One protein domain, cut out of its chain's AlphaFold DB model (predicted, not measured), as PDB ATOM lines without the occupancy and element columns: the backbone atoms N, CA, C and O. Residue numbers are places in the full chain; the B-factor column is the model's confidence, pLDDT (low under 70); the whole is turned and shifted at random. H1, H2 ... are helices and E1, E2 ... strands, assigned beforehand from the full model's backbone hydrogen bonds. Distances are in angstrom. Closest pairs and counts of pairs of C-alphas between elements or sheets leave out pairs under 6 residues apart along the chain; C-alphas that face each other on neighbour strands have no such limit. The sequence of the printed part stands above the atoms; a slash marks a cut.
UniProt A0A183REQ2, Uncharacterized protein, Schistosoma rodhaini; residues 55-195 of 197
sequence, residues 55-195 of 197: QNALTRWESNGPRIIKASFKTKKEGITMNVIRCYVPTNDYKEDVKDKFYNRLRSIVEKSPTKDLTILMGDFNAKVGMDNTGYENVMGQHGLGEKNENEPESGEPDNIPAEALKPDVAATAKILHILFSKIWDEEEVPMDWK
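What this domain is: This is residues 55 to 195 of the 197 residues of an uncharacterized protein of Schistosoma rodhaini (UniProt A0A183REQ2). What does the model look like at first sight? A twisted sheet of four strands has helix H1 packed loosely on it, while beyond its edge strand E4 the short helix H2 only grazes the sheet and the long helix H3 stands off from it. A long stretch with no named element, residues 125 to 162, loops out past the end of E4 and folds back to H2. What is it made of? The printed part has 141 residues with four named strands and three named helices, in the order E1 E2 E3 H1 E4 H2 H3; the sheet runs E1 E2 E3 E4 and is mixed, and the class is mixed, helices and strands, with under half of the residues in named elements. How large is it? It is compact, with a radius of gyration of the C-alphas of 16.1 A and spans of 45 by 33 by 25 A.

Where its parts are: Where do the strands run? E1 is residues 58 to 63, 14.5 A long from C-alpha 58 at (92.856, 185.671, -6.327), and E2 is residues 68 to 74, 20.4 A. E3 is residues 81 to 88, 23.0 A, and E4 is residues 118 to 124, 20.0 A. Where are the helices? H1 is residues 96 to 111, 22.1 A long, and H2 is residues 163 to 166. H3 is residues 170 to 186, 21.9 A long, ending at C-alpha 186 at (92.372, 176.667, 7.812).

How they stand to each other: How do the strands pair? E1, E2 and E3 form a meander, each strand the antiparallel neighbour of the one before, with N 62 and O 70 at 2.8 A and N 71 and O 84 at 2.9 A. E3 and E4 are parallel at 14 degrees, with N 85 and O 120 at 2.8 A; E3, H1 and E4 make a strand-helix-strand unit, two parallel neighbour strands with a helix between them in the chain, whose crossover is right-handed. Where do the helices stand? H1 is on the sheet but only grazes it, with residues 102 to 110; the closest C-alphas of H1 and E2 are those of Leu 106 and Ile 68, 7.6 A apart. H2 is only just on the sheet, with 5 pairs of C-alphas within 10 A, and only grazes it with residues 163 to 166. H3 is not on the sheet; it is close to but not clearly touching H2, the closest C-alphas being those of Leu 166 and Thr 173, 6.2 A apart. Are the helices' backbones well formed? Every O i to N i+4 pair is within hydrogen-bond range in H1 and H3, and H2 is too short for such a pair.

The domain as a whole: How far does it reach? The two C-alphas farthest apart are those of Glu 78 and Gly 146, at 45.6 A. Is it continuous? The printed part has no cut, and the link from E4 to H2, 38 residues, is long. Where is confidence low? The mean pLDDT of the printed part is 70.7, and 64 residues are under 70, among them residues 148 to 195.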
ATOM      1  N   GLN A  55      96.078 187.923  -2.476       95.12
ATOM      2  CA  GLN A  55      96.514 188.135  -3.862       95.12
ATOM      3  C   GLN A  55      96.895 186.824  -4.548       95.12
ATOM      4  O   GLN A  55      96.467 186.578  -5.666       95.12
ATOM      5  N   ASN A  56      97.662 185.964  -3.873       94.44
ATOM      6  CA  ASN A  56      98.075 184.677  -4.439       94.44
ATOM      7  C   ASN A  56      96.901 183.709  -4.649       94.44
ATOM      8  O   ASN A  56      97.000 182.799  -5.465       94.44
ATOM      9  N   ALA A  57      95.819 183.879  -3.886       94.69
ATOM     10  CA  ALA A  57      94.601 183.094  -4.032       94.69
ATOM     11  C   ALA A  57      93.620 183.711  -5.040       94.69
ATOM     12  O   ALA A  57      92.709 183.015  -5.474       94.69
ATOM     13  N   LEU A  58      93.766 184.987  -5.410       97.31
ATOM     14  CA  LEU A  58      92.856 185.671  -6.327       97.31
ATOM     15  C   LEU A  58      92.905 185.004  -7.708       97.31
ATOM     16  O   LEU A  58      93.961 184.940  -8.332       97.31
ATOM     17  N   THR A  59      91.761 184.529  -8.195       96.75
ATOM     18  CA  THR A  59      91.641 183.909  -9.523       96.75
ATOM     19  C   THR A  59      91.118 184.891 -10.557       96.75
ATOM     20  O   THR A  59      91.601 184.916 -11.685       96.75
ATOM     21  N   ARG A  60      90.140 185.714 -10.175       97.00
ATOM     22  CA  ARG A  60      89.572 186.775 -11.011       97.00
ATOM     23  C   ARG A  60      88.877 187.821 -10.156       97.00
ATOM     24  O   ARG A  60      88.505 187.556  -9.015       97.00
ATOM     25  N   TRP A  61      88.649 188.984 -10.737       98.12
ATOM     26  CA  TRP A  61      87.753 189.983 -10.182       98.12
ATOM     27  C   TRP A  61      87.039 190.722 -11.309       98.12
ATOM     28  O   TRP A  61      87.510 190.734 -12.445       98.12
ATOM     29  N   GLU A  62      85.898 191.313 -10.987       96.75
ATOM     30  CA  GLU A  62      85.079 192.073 -11.921       96.75
ATOM     31  C   GLU A  62      84.435 193.277 -11.231       96.75
ATOM     32  O   GLU A  62      83.982 193.205 -10.081       96.75
ATOM     33  N   SER A  63      84.390 194.394 -11.956       96.06
ATOM     34  CA  SER A  63      83.570 195.547 -11.601       96.06
ATOM     35  C   SER A  63      82.158 195.346 -12.127       96.06
ATOM     36  O   SER A  63      81.952 194.901 -13.256       96.06
ATOM     37  N   ASN A  64      81.179 195.718 -11.312       94.69
ATOM     38  CA  ASN A  64      79.784 195.748 -11.697       94.69
ATOM     39  C   ASN A  64      79.185 197.141 -11.477       94.69
ATOM     40  O   ASN A  64      78.150 197.321 -10.832       94.69
ATOM     41  N   GLY A  65      79.846 198.131 -12.077       93.06
ATOM     42  CA  GLY A  65      79.542 199.542 -11.888       93.06
ATOM     43  C   GLY A  65      80.154 200.089 -10.592       93.06
ATOM     44  O   GLY A  65      80.782 199.347  -9.833       93.06
ATOM     45  N   PRO A  66      79.938 201.380 -10.294       93.44
ATOM     46  CA  PRO A  66      80.633 202.102  -9.219       93.44
ATOM     47  C   PRO A  66      80.321 201.594  -7.803       93.44
ATOM     48  O   PRO A  66      80.976 201.986  -6.841       93.44
ATOM     49  N   ARG A  67      79.290 200.757  -7.648       94.75
ATOM     50  CA  ARG A  67      78.765 200.317  -6.350       94.75
ATOM     51  C   ARG A  67      78.964 198.838  -6.062       94.75
ATOM     52  O   ARG A  67      78.621 198.426  -4.962       94.75
ATOM     53  N   ILE A  68      79.453 198.037  -7.010       95.50
ATOM     54  CA  ILE A  68      79.613 196.590  -6.820       95.50
ATOM     55  C   ILE A  68      80.952 196.143  -7.401       95.50
ATOM     56  O   ILE A  68      81.261 196.413  -8.559       95.50
ATOM     57  N   ILE A  69      81.731 195.415  -6.605       97.44
ATOM     58  CA  ILE A  69      82.941 194.717  -7.046       97.44
ATOM     59  C   ILE A  69      82.901 193.283  -6.527       97.44
ATOM     60  O   ILE A  69      82.558 193.047  -5.368       97.44
ATOM     61  N   LYS A  70      83.242 192.318  -7.381       97.31
ATOM     62  CA  LYS A  70      83.319 190.899  -7.024       97.31
ATOM     63  C   LYS A  70      84.733 190.391  -7.252       97.31
ATOM     64  O   LYS A  70      85.329 190.664  -8.288       97.31
ATOM     65  N   ALA A  71      85.262 189.638  -6.298       97.50
ATOM     66  CA  ALA A  71      86.536 188.945  -6.415       97.50
ATOM     67  C   ALA A  71      86.355 187.465  -6.079       97.50
ATOM     68  O   ALA A  71      85.728 187.123  -5.080       97.50
ATOM     69  N   SER A  72      86.911 186.594  -6.910       96.94
ATOM     70  CA  SER A  72      86.915 185.148  -6.722       96.94
ATOM     71  C   SER A  72      88.306 184.692  -6.288       96.94
ATOM     72  O   SER A  72      89.317 185.124  -6.845       96.94
ATOM     73  N   PHE A  73      88.361 183.793  -5.313       94.44
ATOM     74  CA  PHE A  73      89.583 183.275  -4.720       94.44
ATOM     75  C   PHE A  73      89.580 181.752  -4.751       94.44
ATOM     76  O   PHE A  73      88.599 181.107  -4.378       94.44
ATOM     77  N   LYS A  74      90.704 181.168  -5.154       91.31
ATOM     78  CA  LYS A  74      90.958 179.740  -5.037       91.31
ATOM     79  C   LYS A  74      90.978 179.360  -3.558       91.31
ATOM     80  O   LYS A  74      91.690 179.980  -2.766       91.31
ATOM     81  N   THR A  75      90.232 178.319  -3.208       84.38
ATOM     82  CA  THR A  75      90.291 177.711  -1.875       84.38
ATOM     83  C   THR A  75      91.234 176.504  -1.882       84.38
ATOM     84  O   THR A  75      91.715 176.080  -2.937       84.38
ATOM     85  N   LYS A  76      91.545 175.959  -0.700       82.56
ATOM     86  CA  LYS A  76      92.309 174.703  -0.605       82.56
ATOM     87  C   LYS A  76      91.498 173.506  -1.104       82.56
ATOM     88  O   LYS A  76      92.077 172.584  -1.669       82.56
ATOM     89  N   LYS A  77      90.171 173.558  -0.952       82.31
ATOM     90  CA  LYS A  77      89.262 172.515  -1.411       82.31
ATOM     91  C   LYS A  77      89.117 172.575  -2.926       82.31
ATOM     92  O   LYS A  77      88.652 173.563  -3.498       82.31
ATOM     93  N   GLU A  78      89.543 171.504  -3.581       83.19
ATOM     94  CA  GLU A  78      89.507 171.412  -5.033       83.19
ATOM     95  C   GLU A  78      88.076 171.566  -5.564       83.19
ATOM     96  O   GLU A  78      87.115 171.034  -5.011       83.19
ATOM     97  N   GLY A  79      87.930 172.347  -6.634       83.38
ATOM     98  CA  GLY A  79      86.639 172.592  -7.268       83.38
ATOM     99  C   GLY A  79      85.710 173.564  -6.533       83.38
ATOM    100  O   GLY A  79      84.628 173.807  -7.074       83.38
ATOM    101  N   ILE A  80      86.118 174.129  -5.385       85.75
ATOM    102  CA  ILE A  80      85.383 175.169  -4.649       85.75
ATOM    103  C   ILE A  80      86.135 176.500  -4.706       85.75
ATOM    104  O   ILE A  80      87.315 176.603  -4.350       85.75
ATOM    105  N   THR A  81      85.423 177.543  -5.116       87.38
ATOM    106  CA  THR A  81      85.899 178.931  -5.111       87.38
ATOM    107  C   THR A  81      85.227 179.702  -3.980       87.38
ATOM    108  O   THR A  81      84.097 179.411  -3.603       87.38
ATOM    109  N   MET A  82      85.911 180.710  -3.444       89.75
ATOM    110  CA  MET A  82      85.309 181.702  -2.559       89.75
ATOM    111  C   MET A  82      85.103 183.006  -3.328       89.75
ATOM    112  O   MET A  82      86.064 183.590  -3.824       89.75
ATOM    113  N   ASN A  83      83.871 183.485  -3.417       90.94
ATOM    114  CA  ASN A  83      83.507 184.770  -3.990       90.94
ATOM    115  C   ASN A  83      83.301 185.787  -2.865       90.94
ATOM    116  O   ASN A  83      82.585 185.521  -1.909       90.94
ATOM    117  N   VAL A  84      83.896 186.969  -2.991       93.19
ATOM    118  CA  VAL A  84      83.630 188.121  -2.125       93.19
ATOM    119  C   VAL A  84      83.020 189.210  -2.986       93.19
ATOM    120  O   VAL A  84      83.659 189.697  -3.919       93.19
ATOM    121  N   ILE A  85      81.788 189.591  -2.674       92.38
ATOM    122  CA  ILE A  85      81.063 190.673  -3.332       92.38
ATOM    123  C   ILE A  85      81.027 191.837  -2.350       92.38
ATOM    124  O   ILE A  85      80.424 191.722  -1.287       92.38
ATOM    125  N   ARG A  86      81.680 192.954  -2.689       94.56
ATOM    126  CA  ARG A  86      81.556 194.210  -1.944       94.56
ATOM    127  C   ARG A  86      80.558 195.118  -2.646       94.56
ATOM    128  O   ARG A  86      80.765 195.459  -3.811       94.56
ATOM    129  N   CYS A  87      79.524 195.544  -1.927       91.88
ATOM    130  CA  CYS A  87      78.530 196.478  -2.439       91.88
ATOM    131  C   CYS A  87      78.388 197.762  -1.595       91.88
ATOM    132  O   CYS A  87      78.733 197.810  -0.412       91.88
ATOM    133  N   TYR A  88      77.896 198.823  -2.232       89.88
ATOM    134  CA  TYR A  88      77.465 200.066  -1.592       89.88
ATOM    135  C   TYR A  88      76.048 200.402  -2.060       89.88
ATOM    136  O   TYR A  88      75.854 200.964  -3.145       89.88
ATOM    137  N   VAL A  89      75.060 200.012  -1.258       87.50
ATOM    138  CA  VAL A  89      73.634 200.138  -1.583       87.50
ATOM    139  C   VAL A  89      73.256 201.621  -1.691       87.50
ATOM    140  O   VAL A  89      73.787 202.439  -0.941       87.50
ATOM    141  N   PRO A  90      72.412 202.029  -2.652       84.50
ATOM    142  CA  PRO A  90      71.896 203.397  -2.710       84.50
ATOM    143  C   PRO A  90      71.189 203.813  -1.408       84.50
ATOM    144  O   PRO A  90      70.575 202.994  -0.731       84.50
ATOM    145  N   THR A  91      71.265 205.094  -1.043       81.00
ATOM    146  CA  THR A  91      70.484 205.620   0.088       81.00
ATOM    147  C   THR A  91      69.003 205.722  -0.285       81.00
ATOM    148  O   THR A  91      68.650 205.714  -1.465       81.00
ATOM    149  N   ASN A  92      68.130 205.868   0.715       74.25
ATOM    150  CA  ASN A  92      66.683 206.003   0.499       74.25
ATOM    151  C   ASN A  92      66.304 207.189  -0.402       74.25
ATOM    152  O   ASN A  92      65.259 207.141  -1.041       74.25
ATOM    153  N   ASP A  93      67.157 208.214  -0.477       79.12
ATOM    154  CA  ASP A  93      66.927 209.424  -1.276       79.12
ATOM    155  C   ASP A  93      67.084 209.190  -2.791       79.12
ATOM    156  O   ASP A  93      66.786 210.070  -3.602       79.12
ATOM    157  N   TYR A  94      67.581 208.016  -3.197       80.12
ATOM    158  CA  TYR A  94      67.626 207.627  -4.602       80.12
ATOM    159  C   TYR A  94      66.232 207.278  -5.120       80.12
ATOM    160  O   TYR A  94      65.406 206.709  -4.411       80.12
ATOM    161  N   LYS A  95      66.003 207.572  -6.405       85.06
ATOM    162  CA  LYS A  95      64.789 207.152  -7.112       85.06
ATOM    163  C   LYS A  95      64.664 205.629  -7.111       85.06
ATOM    164  O   LYS A  95      65.667 204.928  -7.270       85.06
ATOM    165  N   GLU A  96      63.430 205.146  -7.021       80.44
ATOM    166  CA  GLU A  96      63.130 203.716  -6.931       80.44
ATOM    167  C   GLU A  96      63.680 202.925  -8.122       80.44
ATOM    168  O   GLU A  96      64.336 201.905  -7.948       80.44
ATOM    169  N   ASP A  97      63.585 203.480  -9.332       84.88
ATOM    170  CA  ASP A  97      64.118 202.839 -10.536       84.88
ATOM    171  C   ASP A  97      65.645 202.623 -10.486       84.88
ATOM    172  O   ASP A  97      66.173 201.699 -11.109       84.88
ATOM    173  N   VAL A  98      66.375 203.471  -9.754       84.81
ATOM    174  CA  VAL A  98      67.823 203.328  -9.544       84.81
ATOM    175  C   VAL A  98      68.114 202.242  -8.511       84.81
ATOM    176  O   VAL A  98      69.053 201.463  -8.711       84.81
ATOM    177  N   LYS A  99      67.314 202.159  -7.440       81.75
ATOM    178  CA  LYS A  99      67.403 201.074  -6.453       81.75
ATOM    179  C   LYS A  99      67.100 199.728  -7.107       81.75
ATOM    180  O   LYS A  99      67.931 198.828  -7.024       81.75
ATOM    181  N   ASP A 100      66.014 199.625  -7.867       81.69
ATOM    182  CA  ASP A 100      65.627 198.414  -8.594       81.69
ATOM    183  C   ASP A 100      66.732 197.933  -9.532       81.69
ATOM    184  O   ASP A 100      67.103 196.758  -9.537       81.69
ATOM    185  N   LYS A 101      67.315 198.842 -10.323       88.06
ATOM    186  CA  LYS A 101      68.448 198.509 -11.204       88.06
ATOM    187  C   LYS A 101      69.638 197.976 -10.412       88.06
ATOM    188  O   LYS A 101      70.294 197.036 -10.864       88.06
ATOM    189  N   PHE A 102      69.923 198.556  -9.248       87.19
ATOM    190  CA  PHE A 102      70.990 198.087  -8.372       87.19
ATOM    191  C   PHE A 102      70.695 196.686  -7.817       87.19
ATOM    192  O   PHE A 102      71.536 195.798  -7.972       87.19
ATOM    193  N   TYR A 103      69.515 196.456  -7.235       83.00
ATOM    194  CA  TYR A 103      69.145 195.164  -6.649       83.00
ATOM    195  C   TYR A 103      69.053 194.055  -7.700       83.00
ATOM    196  O   TYR A 103      69.591 192.970  -7.487       83.00
ATOM    197  N   ASN A 104      68.483 194.335  -8.876       82.88
ATOM    198  CA  ASN A 104      68.456 193.386  -9.992       82.88
ATOM    199  C   ASN A 104      69.868 193.019 -10.466       82.88
ATOM    200  O   ASN A 104      70.160 191.854 -10.747       82.88
ATOM    201  N   ARG A 105      70.780 194.001 -10.520       90.44
ATOM    202  CA  ARG A 105      72.183 193.745 -10.860       90.44
ATOM    203  C   ARG A 105      72.867 192.888  -9.799       90.44
ATOM    204  O   ARG A 105      73.557 191.938 -10.161       90.44
ATOM    205  N   LEU A 106      72.677 193.204  -8.518       87.12
ATOM    206  CA  LEU A 106      73.246 192.442  -7.409       87.12
ATOM    207  C   LEU A 106      72.745 190.994  -7.415       87.12
ATOM    208  O   LEU A 106      73.565 190.077  -7.398       87.12
ATOM    209  N   ARG A 107      71.427 190.798  -7.542       82.81
ATOM    210  CA  ARG A 107      70.791 189.479  -7.655       82.81
ATOM    211  C   ARG A 107      71.403 188.666  -8.791       82.81
ATOM    212  O   ARG A 107      71.882 187.563  -8.560       82.81
ATOM    213  N   SER A 108      71.522 189.251  -9.985       87.12
ATOM    214  CA  SER A 108      72.135 188.570 -11.132       87.12
ATOM    215  C   SER A 108      73.583 188.126 -10.868       87.12
ATOM    216  O   SER A 108      74.010 187.090 -11.371       87.12
ATOM    217  N   ILE A 109      74.365 188.888 -10.097       88.31
ATOM    218  CA  ILE A 109      75.758 188.540  -9.758       88.31
ATOM    219  C   ILE A 109      75.819 187.376  -8.763       88.31
ATOM    220  O   ILE A 109      76.721 186.534  -8.868       88.31
ATOM    221  N   VAL A 110      74.890 187.344  -7.805       83.56
ATOM    222  CA  VAL A 110      74.758 186.263  -6.821       83.56
ATOM    223  C   VAL A 110      74.299 184.984  -7.522       83.56
ATOM    224  O   VAL A 110      75.029 184.003  -7.471       83.56
ATOM    225  N   GLU A 111      73.210 185.030  -8.294       83.38
ATOM    226  CA  GLU A 111      72.641 183.882  -9.029       83.38
ATOM    227  C   GLU A 111      73.603 183.268 -10.057       83.38
ATOM    228  O   GLU A 111      73.567 182.070 -10.324       83.38
ATOM    229  N   LYS A 112      74.501 184.071 -10.642       89.50
ATOM    230  CA  LYS A 112      75.552 183.573 -11.550       89.50
ATOM    231  C   LYS A 112      76.700 182.866 -10.826       89.50
ATOM    232  O   LYS A 112      77.590 182.326 -11.487       89.50
ATOM    233  N   SER A 113      76.754 182.924  -9.499       83.44
ATOM    234  CA  SER A 113      77.761 182.209  -8.715       83.44
ATOM    235  C   SER A 113      77.334 180.747  -8.561       83.44
ATOM    236  O   SER A 113      76.191 180.498  -8.193       83.44
ATOM    237  N   PRO A 114      78.213 179.767  -8.840       83.38
ATOM    238  CA  PRO A 114      77.890 178.361  -8.614       83.38
ATOM    239  C   PRO A 114      77.494 178.111  -7.154       83.38
ATOM    240  O   PRO A 114      78.194 178.565  -6.258       83.38
ATOM    241  N   THR A 115      76.435 177.338  -6.909       77.00
ATOM    242  CA  THR A 115      75.940 177.032  -5.548       77.00
ATOM    243  C   THR A 115      76.978 176.330  -4.672       77.00
ATOM    244  O   THR A 115      77.045 176.553  -3.473       77.00
ATOM    245  N   LYS A 116      77.853 175.522  -5.284       81.69
ATOM    246  CA  LYS A 116      78.985 174.874  -4.602       81.69
ATOM    247  C   LYS A 116      80.077 175.843  -4.125       81.69
ATOM    248  O   LYS A 116      80.949 175.433  -3.360       81.69
ATOM    249  N   ASP A 117      80.108 177.066  -4.660       82.56
ATOM    250  CA  ASP A 117      81.107 178.072  -4.318       82.56
ATOM    251  C   ASP A 117      80.631 178.880  -3.109       82.56
ATOM    252  O   ASP A 117      79.496 179.348  -3.049       82.56
ATOM    253  N   LEU A 118      81.544 179.134  -2.175       82.88
ATOM    254  CA  LEU A 118      81.267 179.989  -1.029       82.88
ATOM    255  C   LEU A 118      81.102 181.434  -1.504       82.88
ATOM    256  O   LEU A 118      82.065 182.017  -1.997       82.88
ATOM    257  N   THR A 119      79.931 182.042  -1.325       83.62
ATOM    258  CA  THR A 119      79.702 183.443  -1.704       83.62
ATOM    259  C   THR A 119      79.462 184.306  -0.474       83.62
ATOM    260  O   THR A 119      78.511 184.114   0.266       83.62
ATOM    261  N   ILE A 120      80.345 185.279  -0.264       86.44
ATOM    262  CA  ILE A 120      80.267 186.255   0.818       86.44
ATOM    263  C   ILE A 120      79.813 187.577   0.214       86.44
ATOM    264  O   ILE A 120      80.578 188.246  -0.492       86.44
ATOM    265  N   LEU A 121      78.581 187.972   0.516       84.94
ATOM    266  CA  LEU A 121      78.093 189.312   0.243       84.94
ATOM    267  C   LEU A 121      78.405 190.210   1.444       84.94
ATOM    268  O   LEU A 121      77.956 189.974   2.559       84.94
ATOM    269  N   MET A 122      79.195 191.252   1.218       88.62
ATOM    270  CA  MET A 122      79.520 192.254   2.226       88.62
ATOM    271  C   MET A 122      79.286 193.645   1.659       88.62
ATOM    272  O   MET A 122      79.454 193.890   0.469       88.62
ATOM    273  N   GLY A 123      78.973 194.613   2.504       86.31
ATOM    274  CA  GLY A 123      78.625 195.918   1.971       86.31
ATOM    275  C   GLY A 123      78.432 196.977   3.018       86.31
ATOM    276  O   GLY A 123      78.518 196.720   4.215       86.31
ATOM    277  N   ASP A 124      78.230 198.186   2.529       85.00
ATOM    278  CA  ASP A 124      77.423 199.147   3.253       85.00
ATOM    279  C   ASP A 124      76.032 199.114   2.617       85.00
ATOM    280  O   ASP A 124      75.862 199.462   1.446       85.00
ATOM    281  N   PHE A 125      75.080 198.591   3.386       80.81
ATOM    282  CA  PHE A 125      73.713 198.370   2.937       80.81
ATOM    283  C   PHE A 125      72.817 199.594   3.119       80.81
ATOM    284  O   PHE A 125      71.673 199.554   2.689       80.81
ATOM    285  N   ASN A 126      73.290 200.665   3.773       76.69
ATOM    286  CA  ASN A 126      72.460 201.832   4.101       76.69
ATOM    287  C   ASN A 126      71.118 201.480   4.790       76.69
ATOM    288  O   ASN A 126      70.159 202.257   4.764       76.69
ATOM    289  N   ALA A 127      71.059 200.303   5.420       68.75
ATOM    290  CA  ALA A 127      69.909 199.824   6.166       68.75
ATOM    291  C   ALA A 127      69.875 200.475   7.554       68.75
ATOM    292  O   ALA A 127      70.868 200.419   8.296       68.75
ATOM    293  N   LYS A 128      68.724 201.056   7.894       70.44
ATOM    294  CA  LYS A 128      68.331 201.436   9.249       70.44
ATOM    295  C   LYS A 128      67.512 200.278   9.795       70.44
ATOM    296  O   LYS A 128      66.497 199.936   9.207       70.44
ATOM    297  N   VAL A 129      67.966 199.692  10.891       65.44
ATOM    298  CA  VAL A 129      67.373 198.467  11.453       65.44
ATOM    299  C   VAL A 129      66.342 198.747  12.553       65.44
ATOM    300  O   VAL A 129      65.692 197.836  13.043       65.44
ATOM    301  N   GLY A 130      66.148 200.013  12.935       69.31
ATOM    302  CA  GLY A 130      65.256 200.358  14.041       69.31
ATOM    303  C   GLY A 130      65.898 200.183  15.421       69.31
ATOM    304  O   GLY A 130      67.051 199.778  15.541       69.31
ATOM    305  N   MET A 131      65.144 200.522  16.471       71.75
ATOM    306  CA  MET A 131      65.506 200.226  17.870       71.75
ATOM    307  C   MET A 131      64.971 198.870  18.348       71.75
ATOM    308  O   MET A 131      65.408 198.389  19.390       71.75
ATOM    309  N   ASP A 132      64.015 198.283  17.625       74.38
ATOM    310  CA  ASP A 132      63.429 196.997  17.990       74.38
ATOM    311  C   ASP A 132      64.362 195.863  17.569       74.38
ATOM    312  O   ASP A 132      64.526 195.572  16.386       74.38
ATOM    313  N   ASN A 133      65.004 195.251  18.557       69.38
ATOM    314  CA  ASN A 133      65.892 194.112  18.373       69.38
ATOM    315  C   ASN A 133      65.268 192.792  18.856       69.38
ATOM    316  O   ASN A 133      65.996 191.808  18.994       69.38
ATOM    317  N   THR A 134      63.956 192.766  19.119       72.62
ATOM    318  CA  THR A 134      63.255 191.587  19.642       72.62
ATOM    319  C   THR A 134      63.383 190.413  18.666       72.62
ATOM    320  O   THR A 134      62.961 190.509  17.515       72.62
ATOM    321  N   GLY A 135      63.971 189.299  19.107       69.25
ATOM    322  CA  GLY A 135      64.237 188.112  18.279       69.25
ATOM    323  C   GLY A 135      65.531 188.165  17.454       69.25
ATOM    324  O   GLY A 135      65.864 187.191  16.778       69.25
ATOM    325  N   TYR A 136      66.281 189.266  17.527       56.56
ATOM    326  CA  TYR A 136      67.537 189.492  16.804       56.56
ATOM    327  C   TYR A 136      68.675 189.912  17.743       56.56
ATOM    328  O   TYR A 136      69.688 190.449  17.305       56.56
ATOM    329  N   GLU A 137      68.569 189.665  19.045       64.62
ATOM    330  CA  GLU A 137      69.474 190.197  20.072       64.62
ATOM    331  C   GLU A 137      70.919 189.693  19.929       64.62
ATOM    332  O   GLU A 137      71.865 190.357  20.349       64.62
ATOM    333  N   ASN A 138      71.101 188.526  19.305       48.47
ATOM    334  CA  ASN A 138      72.415 187.928  19.049       48.47
ATOM    335  C   ASN A 138      73.162 188.571  17.866       48.47
ATOM    336  O   ASN A 138      74.344 188.297  17.658       48.47
ATOM    337  N   VAL A 139      72.471 189.392  17.074       49.88
ATOM    338  CA  VAL A 139      72.952 189.945  15.800       49.88
ATOM    339  C   VAL A 139      72.777 191.467  15.733       49.88
ATOM    340  O   VAL A 139      73.660 192.153  15.229       49.88
ATOM    341  N   MET A 140      71.719 192.021  16.326       55.88
ATOM    342  CA  MET A 140      71.474 193.456  16.471       55.88
ATOM    343  C   MET A 140      71.904 193.983  17.841       55.88
ATOM    344  O   MET A 140      71.476 193.499  18.888       55.88
ATOM    345  N   GLY A 141      72.713 195.046  17.836       61.28
ATOM    346  CA  GLY A 141      73.052 195.780  19.054       61.28
ATOM    347  C   GLY A 141      71.865 196.580  19.605       61.28
ATOM    348  O   GLY A 141      71.013 197.045  18.856       61.28
ATOM    349  N   GLN A 142      71.858 196.827  20.915       62.81
ATOM    350  CA  GLN A 142      70.786 197.539  21.642       62.81
ATOM    351  C   GLN A 142      70.676 199.048  21.321       62.81
ATOM    352  O   GLN A 142      69.937 199.777  21.977       62.81
ATOM    353  N   HIS A 143      71.457 199.547  20.361       63.78
ATOM    354  CA  HIS A 143      71.638 200.976  20.088       63.78
ATOM    355  C   HIS A 143      71.339 201.342  18.628       63.78
ATOM    356  O   HIS A 143      71.956 202.259  18.082       63.78
ATOM    357  N   GLY A 144      70.432 200.616  17.972       60.94
ATOM    358  CA  GLY A 144      69.944 200.998  16.648       60.94
ATOM    359  C   GLY A 144      69.324 202.403  16.659       60.94
ATOM    360  O   GLY A 144      68.769 202.842  17.664       60.94
ATOM    361  N   LEU A 145      69.470 203.149  15.562       59.09
ATOM    362  CA  LEU A 145      68.989 204.530  15.448       59.09
ATOM    363  C   LEU A 145      68.025 204.677  14.269       59.09
ATOM    364  O   LEU A 145      68.286 204.176  13.174       59.09
ATOM    365  N   GLY A 146      66.964 205.457  14.485       66.44
ATOM    366  CA  GLY A 146      65.928 205.741  13.490       66.44
ATOM    367  C   GLY A 146      64.876 204.638  13.376       66.44
ATOM    368  O   GLY A 146      64.937 203.639  14.082       66.44
ATOM    369  N   GLU A 147      63.897 204.839  12.498       70.06
ATOM    370  CA  GLU A 147      62.929 203.801  12.131       70.06
ATOM    371  C   GLU A 147      63.537 202.832  11.112       70.06
ATOM    372  O   GLU A 147      64.383 203.221  10.295       70.06
ATOM    373  N   LYS A 148      63.102 201.570  11.183       69.44
ATOM    374  CA  LYS A 148      63.476 200.510  10.245       69.44
ATOM    375  C   LYS A 148      63.126 200.921   8.810       69.44
ATOM    376  O   LYS A 148      62.051 201.472   8.582       69.44
ATOM    377  N   ASN A 149      64.026 200.687   7.853       69.31
ATOM    378  CA  ASN A 149      63.806 201.039   6.448       69.31
ATOM    379  C   ASN A 149      63.852 199.829   5.501       69.31
ATOM    380  O   ASN A 149      64.382 198.775   5.826       69.31
ATOM    381  N   GLU A 150      63.314 200.019   4.297       68.19
ATOM    382  CA  GLU A 150      63.202 199.009   3.227       68.19
ATOM    383  C   GLU A 150      64.543 198.496   2.672       68.19
ATOM    384  O   GLU A 150      64.584 197.485   1.983       68.19
ATOM    385  N   ASN A 151      65.648 199.186   2.974       63.25
ATOM    386  CA  ASN A 151      66.989 198.745   2.596       63.25
ATOM    387  C   ASN A 151      67.496 197.592   3.476       63.25
ATOM    388  O   ASN A 151      68.578 197.057   3.214       63.25
ATOM    389  N   GLU A 152      66.764 197.237   4.535       58.88
ATOM    390  CA  GLU A 152      67.010 196.011   5.278       58.88
ATOM    391  C   GLU A 152      66.805 194.809   4.346       58.88
ATOM    392  O   GLU A 152      65.727 194.656   3.770       58.88
ATOM    393  N   PRO A 153      67.829 193.968   4.135       51.34
ATOM    394  CA  PRO A 153      67.650 192.771   3.337       51.34
ATOM    395  C   PRO A 153      66.648 191.860   4.046       51.34
ATOM    396  O   PRO A 153      66.893 191.430   5.172       51.34
ATOM    397  N   GLU A 154      65.522 191.567   3.390       44.03
ATOM    398  CA  GLU A 154      64.598 190.539   3.863       44.03
ATOM    399  C   GLU A 154      65.385 189.235   4.029       44.03
ATOM    400  O   GLU A 154      65.948 188.701   3.072       44.03
ATOM    401  N   SER A 155      65.450 188.744   5.264       42.03
ATOM    402  CA  SER A 155      66.210 187.570   5.703       42.03
ATOM    403  C   SER A 155      65.606 186.245   5.211       42.03
ATOM    404  O   SER A 155      65.536 185.274   5.957       42.03
ATOM    405  N   GLY A 156      65.104 186.220   3.976       36.97
ATOM    406  CA  GLY A 156      64.464 185.080   3.327       36.97
ATOM    407  C   GLY A 156      65.383 184.310   2.376       36.97
ATOM    408  O   GLY A 156      64.879 183.681   1.451       36.97
ATOM    409  N   GLU A 157      66.707 184.367   2.557       33.03
ATOM    410  CA  GLU A 157      67.653 183.453   1.897       33.03
ATOM    411  C   GLU A 157      68.004 182.279   2.840       33.03
ATOM    412  O   GLU A 157      68.051 182.465   4.059       33.03
ATOM    413  N   PRO A 158      68.231 181.064   2.301       36.25
ATOM    414  CA  PRO A 158      68.192 179.794   3.044       36.25
ATOM    415  C   PRO A 158      69.220 179.642   4.179       36.25
ATOM    416  O   PRO A 158      69.067 178.751   5.012       36.25
ATOM    417  N   ASP A 159      70.219 180.523   4.265       42.81
ATOM    418  CA  ASP A 159      71.317 180.406   5.230       42.81
ATOM    419  C   ASP A 159      71.029 181.068   6.593       42.81
ATOM    420  O   ASP A 159      71.855 180.965   7.501       42.81
ATOM    421  N   ASN A 160      69.880 181.745   6.768       40.94
ATOM    422  CA  ASN A 160      69.451 182.371   8.034       40.94
ATOM    423  C   ASN A 160      70.505 183.288   8.701       40.94
ATOM    424  O   ASN A 160      70.476 183.477   9.919       40.94
ATOM    425  N   ILE A 161      71.437 183.879   7.941       42.00
ATOM    426  CA  ILE A 161      72.364 184.891   8.469       42.00
ATOM    427  C   ILE A 161      71.790 186.282   8.165       42.00
ATOM    428  O   ILE A 161      71.923 186.760   7.038       42.00
ATOM    429  N   PRO A 162      71.165 186.954   9.149       41.31
ATOM    430  CA  PRO A 162      70.618 188.293   8.963       41.31
ATOM    431  C   PRO A 162      71.770 189.280   8.695       41.31
ATOM    432  O   PRO A 162      72.860 189.124   9.251       41.31
ATOM    433  N   ALA A 163      71.584 190.297   7.845       40.12
ATOM    434  CA  ALA A 163      72.635 191.298   7.577       40.12
ATOM    435  C   ALA A 163      73.056 192.064   8.841       40.12
ATOM    436  O   ALA A 163      74.163 192.606   8.935       40.12
ATOM    437  N   GLU A 164      72.179 192.035   9.836       44.72
ATOM    438  CA  GLU A 164      72.347 192.405  11.225       44.72
ATOM    439  C   GLU A 164      73.565 191.710  11.827       44.72
ATOM    440  O   GLU A 164      74.336 192.396  12.474       44.72
ATOM    441  N   ALA A 165      73.830 190.429  11.527       40.62
ATOM    442  CA  ALA A 165      74.961 189.637  12.037       40.62
ATOM    443  C   ALA A 165      76.339 190.190  11.646       40.62
ATOM    444  O   ALA A 165      77.352 189.854  12.264       40.62
ATOM    445  N   LEU A 166      76.390 191.053  10.629       39.22
ATOM    446  CA  LEU A 166      77.604 191.718  10.156       39.22
ATOM    447  C   LEU A 166      77.818 193.102  10.798       39.22
ATOM    448  O   LEU A 166      78.849 193.729  10.544       39.22
ATOM    449  N   LYS A 167      76.877 193.569  11.631       43.28
ATOM    450  CA  LYS A 167      76.904 194.859  12.341       43.28
ATOM    451  C   LYS A 167      77.027 194.827  13.893       43.28
ATOM    452  O   LYS A 167      77.017 195.930  14.448       43.28
ATOM    453  N   PRO A 168      77.177 193.696  14.632       41.38
ATOM    454  CA  PRO A 168      77.528 193.749  16.055       41.38
ATOM    455  C   PRO A 168      78.910 194.381  16.277       41.38
ATOM    456  O   PRO A 168      79.620 194.683  15.315       41.38
ATOM    457  N   ASP A 169      79.282 194.582  17.554       45.06
ATOM    458  CA  ASP A 169      80.622 195.014  17.983       45.06
ATOM    459  C   ASP A 169      81.678 194.502  17.003       45.06
ATOM    460  O   ASP A 169      81.836 193.293  16.828       45.06
ATOM    461  N   VAL A 170      82.384 195.432  16.353       47.47
ATOM    462  CA  VAL A 170      83.370 195.123  15.314       47.47
ATOM    463  C   VAL A 170      84.325 194.034  15.794       47.47
ATOM    464  O   VAL A 170      84.744 193.209  14.991       47.47
ATOM    465  N   ALA A 171      84.645 193.982  17.093       41.62
ATOM    466  CA  ALA A 171      85.476 192.932  17.662       41.62
ATOM    467  C   ALA A 171      84.757 191.577  17.786       41.62
ATOM    468  O   ALA A 171      85.375 190.555  17.492       41.62
ATOM    469  N   ALA A 172      83.489 191.532  18.195       40.91
ATOM    470  CA  ALA A 172      82.684 190.312  18.269       40.91
ATOM    471  C   ALA A 172      82.372 189.746  16.877       40.91
ATOM    472  O   ALA A 172      82.630 188.572  16.627       40.91
ATOM    473  N   THR A 173      81.935 190.582  15.937       44.25
ATOM    474  CA  THR A 173      81.677 190.187  14.545       44.25
ATOM    475  C   THR A 173      82.952 189.790  13.839       44.25
ATOM    476  O   THR A 173      82.990 188.750  13.190       44.25
ATOM    477  N   ALA A 174      84.039 190.554  14.011       48.00
ATOM    478  CA  ALA A 174      85.328 190.141  13.477       48.00
ATOM    479  C   ALA A 174      85.795 188.835  14.111       48.00
ATOM    480  O   ALA A 174      86.381 188.045  13.393       48.00
ATOM    481  N   LYS A 175      85.534 188.560  15.398       49.09
ATOM    482  CA  LYS A 175      85.861 187.267  16.023       49.09
ATOM    483  C   LYS A 175      85.002 186.131  15.484       49.09
ATOM    484  O   LYS A 175      85.565 185.102  15.147       49.09
ATOM    485  N   ILE A 176      83.686 186.303  15.373       48.66
ATOM    486  CA  ILE A 176      82.764 185.279  14.857       48.66
ATOM    487  C   ILE A 176      83.100 184.973  13.401       48.66
ATOM    488  O   ILE A 176      83.352 183.820  13.066       48.66
ATOM    489  N   LEU A 177      83.217 186.003  12.560       51.81
ATOM    490  CA  LEU A 177      83.632 185.849  11.172       51.81
ATOM    491  C   LEU A 177      85.058 185.311  11.071       51.81
ATOM    492  O   LEU A 177      85.309 184.452  10.245       51.81
ATOM    493  N   HIS A 178      86.001 185.746  11.909       52.72
ATOM    494  CA  HIS A 178      87.358 185.191  11.912       52.72
ATOM    495  C   HIS A 178      87.363 183.723  12.324       52.72
ATOM    496  O   HIS A 178      88.120 182.964  11.741       52.72
ATOM    497  N   ILE A 179      86.554 183.301  13.296       54.81
ATOM    498  CA  ILE A 179      86.426 181.895  13.695       54.81
ATOM    499  C   ILE A 179      85.802 181.102  12.554       54.81
ATOM    500  O   ILE A 179      86.374 180.098  12.155       54.81
ATOM    501  N   LEU A 180      84.691 181.570  11.985       48.72
ATOM    502  CA  LEU A 180      84.014 180.903  10.876       48.72
ATOM    503  C   LEU A 180      84.938 180.803   9.654       48.72
ATOM    504  O   LEU A 180      85.125 179.730   9.094       48.72
ATOM    505  N   PHE A 181      85.605 181.900   9.295       53.34
ATOM    506  CA  PHE A 181      86.568 181.930   8.204       53.34
ATOM    507  C   PHE A 181      87.828 181.138   8.522       53.34
ATOM    508  O   PHE A 181      88.335 180.519   7.609       53.34
ATOM    509  N   SER A 182      88.330 181.088   9.758       49.62
ATOM    510  CA  SER A 182      89.478 180.230  10.104       49.62
ATOM    511  C   SER A 182      89.088 178.755  10.052       49.62
ATOM    512  O   SER A 182      89.831 177.957   9.498       49.62
ATOM    513  N   LYS A 183      87.888 178.396  10.514       51.22
ATOM    514  CA  LYS A 183      87.358 177.033  10.396       51.22
ATOM    515  C   LYS A 183      87.201 176.610   8.939       51.22
ATOM    516  O   LYS A 183      87.670 175.550   8.551       51.22
ATOM    517  N   ILE A 184      86.646 177.478   8.097       49.06
ATOM    518  CA  ILE A 184      86.455 177.186   6.671       49.06
ATOM    519  C   ILE A 184      87.789 177.230   5.895       49.06
ATOM    520  O   ILE A 184      88.021 176.415   5.004       49.06
ATOM    521  N   TRP A 185      88.680 178.176   6.207       46.94
ATOM    522  CA  TRP A 185      89.913 178.455   5.452       46.94
ATOM    523  C   TRP A 185      91.125 177.626   5.906       46.94
ATOM    524  O   TRP A 185      91.978 177.246   5.091       46.94
ATOM    525  N   ASP A 186      91.248 177.382   7.207       50.94
ATOM    526  CA  ASP A 186      92.372 176.667   7.812       50.94
ATOM    527  C   ASP A 186      92.011 175.230   8.210       50.94
ATOM    528  O   ASP A 186      92.862 174.365   8.009       50.94
ATOM    529  N   GLU A 187      90.781 174.968   8.668       54.19
ATOM    530  CA  GLU A 187      90.347 173.651   9.185       54.19
ATOM    531  C   GLU A 187      89.438 172.860   8.218       54.19
ATOM    532  O   GLU A 187      89.182 171.685   8.450       54.19
ATOM    533  N   GLU A 188      88.992 173.468   7.112       52.06
ATOM    534  CA  GLU A 188      88.109 172.864   6.092       52.06
ATOM    535  C   GLU A 188      86.743 172.374   6.619       52.06
ATOM    536  O   GLU A 188      86.021 171.633   5.941       52.06
ATOM    537  N   GLU A 189      86.334 172.843   7.797       49.72
ATOM    538  CA  GLU A 189      85.022 172.560   8.364       49.72
ATOM    539  C   GLU A 189      83.993 173.578   7.868       49.72
ATOM    540  O   GLU A 189      83.950 174.734   8.292       49.72
ATOM    541  N   VAL A 190      83.139 173.123   6.949       46.84
ATOM    542  CA  VAL A 190      81.911 173.826   6.564       46.84
ATOM    543  C   VAL A 190      80.801 173.408   7.537       46.84
ATOM    544  O   VAL A 190      80.643 172.193   7.731       46.84
ATOM    545  N   PRO A 191      80.042 174.355   8.130       52.59
ATOM    546  CA  PRO A 191      78.878 174.039   8.957       52.59
ATOM    547  C   PRO A 191      77.981 173.005   8.270       52.59
ATOM    548  O   PRO A 191      77.756 173.080   7.064       52.59
ATOM    549  N   MET A 192      77.524 171.999   9.020       45.75
ATOM    550  CA  MET A 192      76.751 170.877   8.465       45.75
ATOM    551  C   MET A 192      75.488 171.355   7.742       45.75
ATOM    552  O   MET A 192      75.191 170.854   6.662       45.75
ATOM    553  N   ASP A 193      74.849 172.397   8.272       43.78
ATOM    554  CA  ASP A 193      73.632 173.013   7.737       43.78
ATOM    555  C   ASP A 193      73.812 173.589   6.316       43.78
ATOM    556  O   ASP A 193      72.838 173.822   5.615       43.78
ATOM    557  N   TRP A 194      75.056 173.793   5.863       44.47
ATOM    558  CA  TRP A 194      75.388 174.317   4.528       44.47
ATOM    559  C   TRP A 194      75.702 173.216   3.503       44.47
ATOM    560  O   TRP A 194      76.054 173.502   2.360       44.47
ATOM    561  N   LYS A 195      75.651 171.941   3.905       40.47
ATOM    562  CA  LYS A 195      75.918 170.792   3.021       40.47
ATOM    563  C   LYS A 195      74.650 170.191   2.412       40.47
ATOM    564  O   LYS A 195      74.776 169.317   1.558       40.47
TER     565      LYS A 195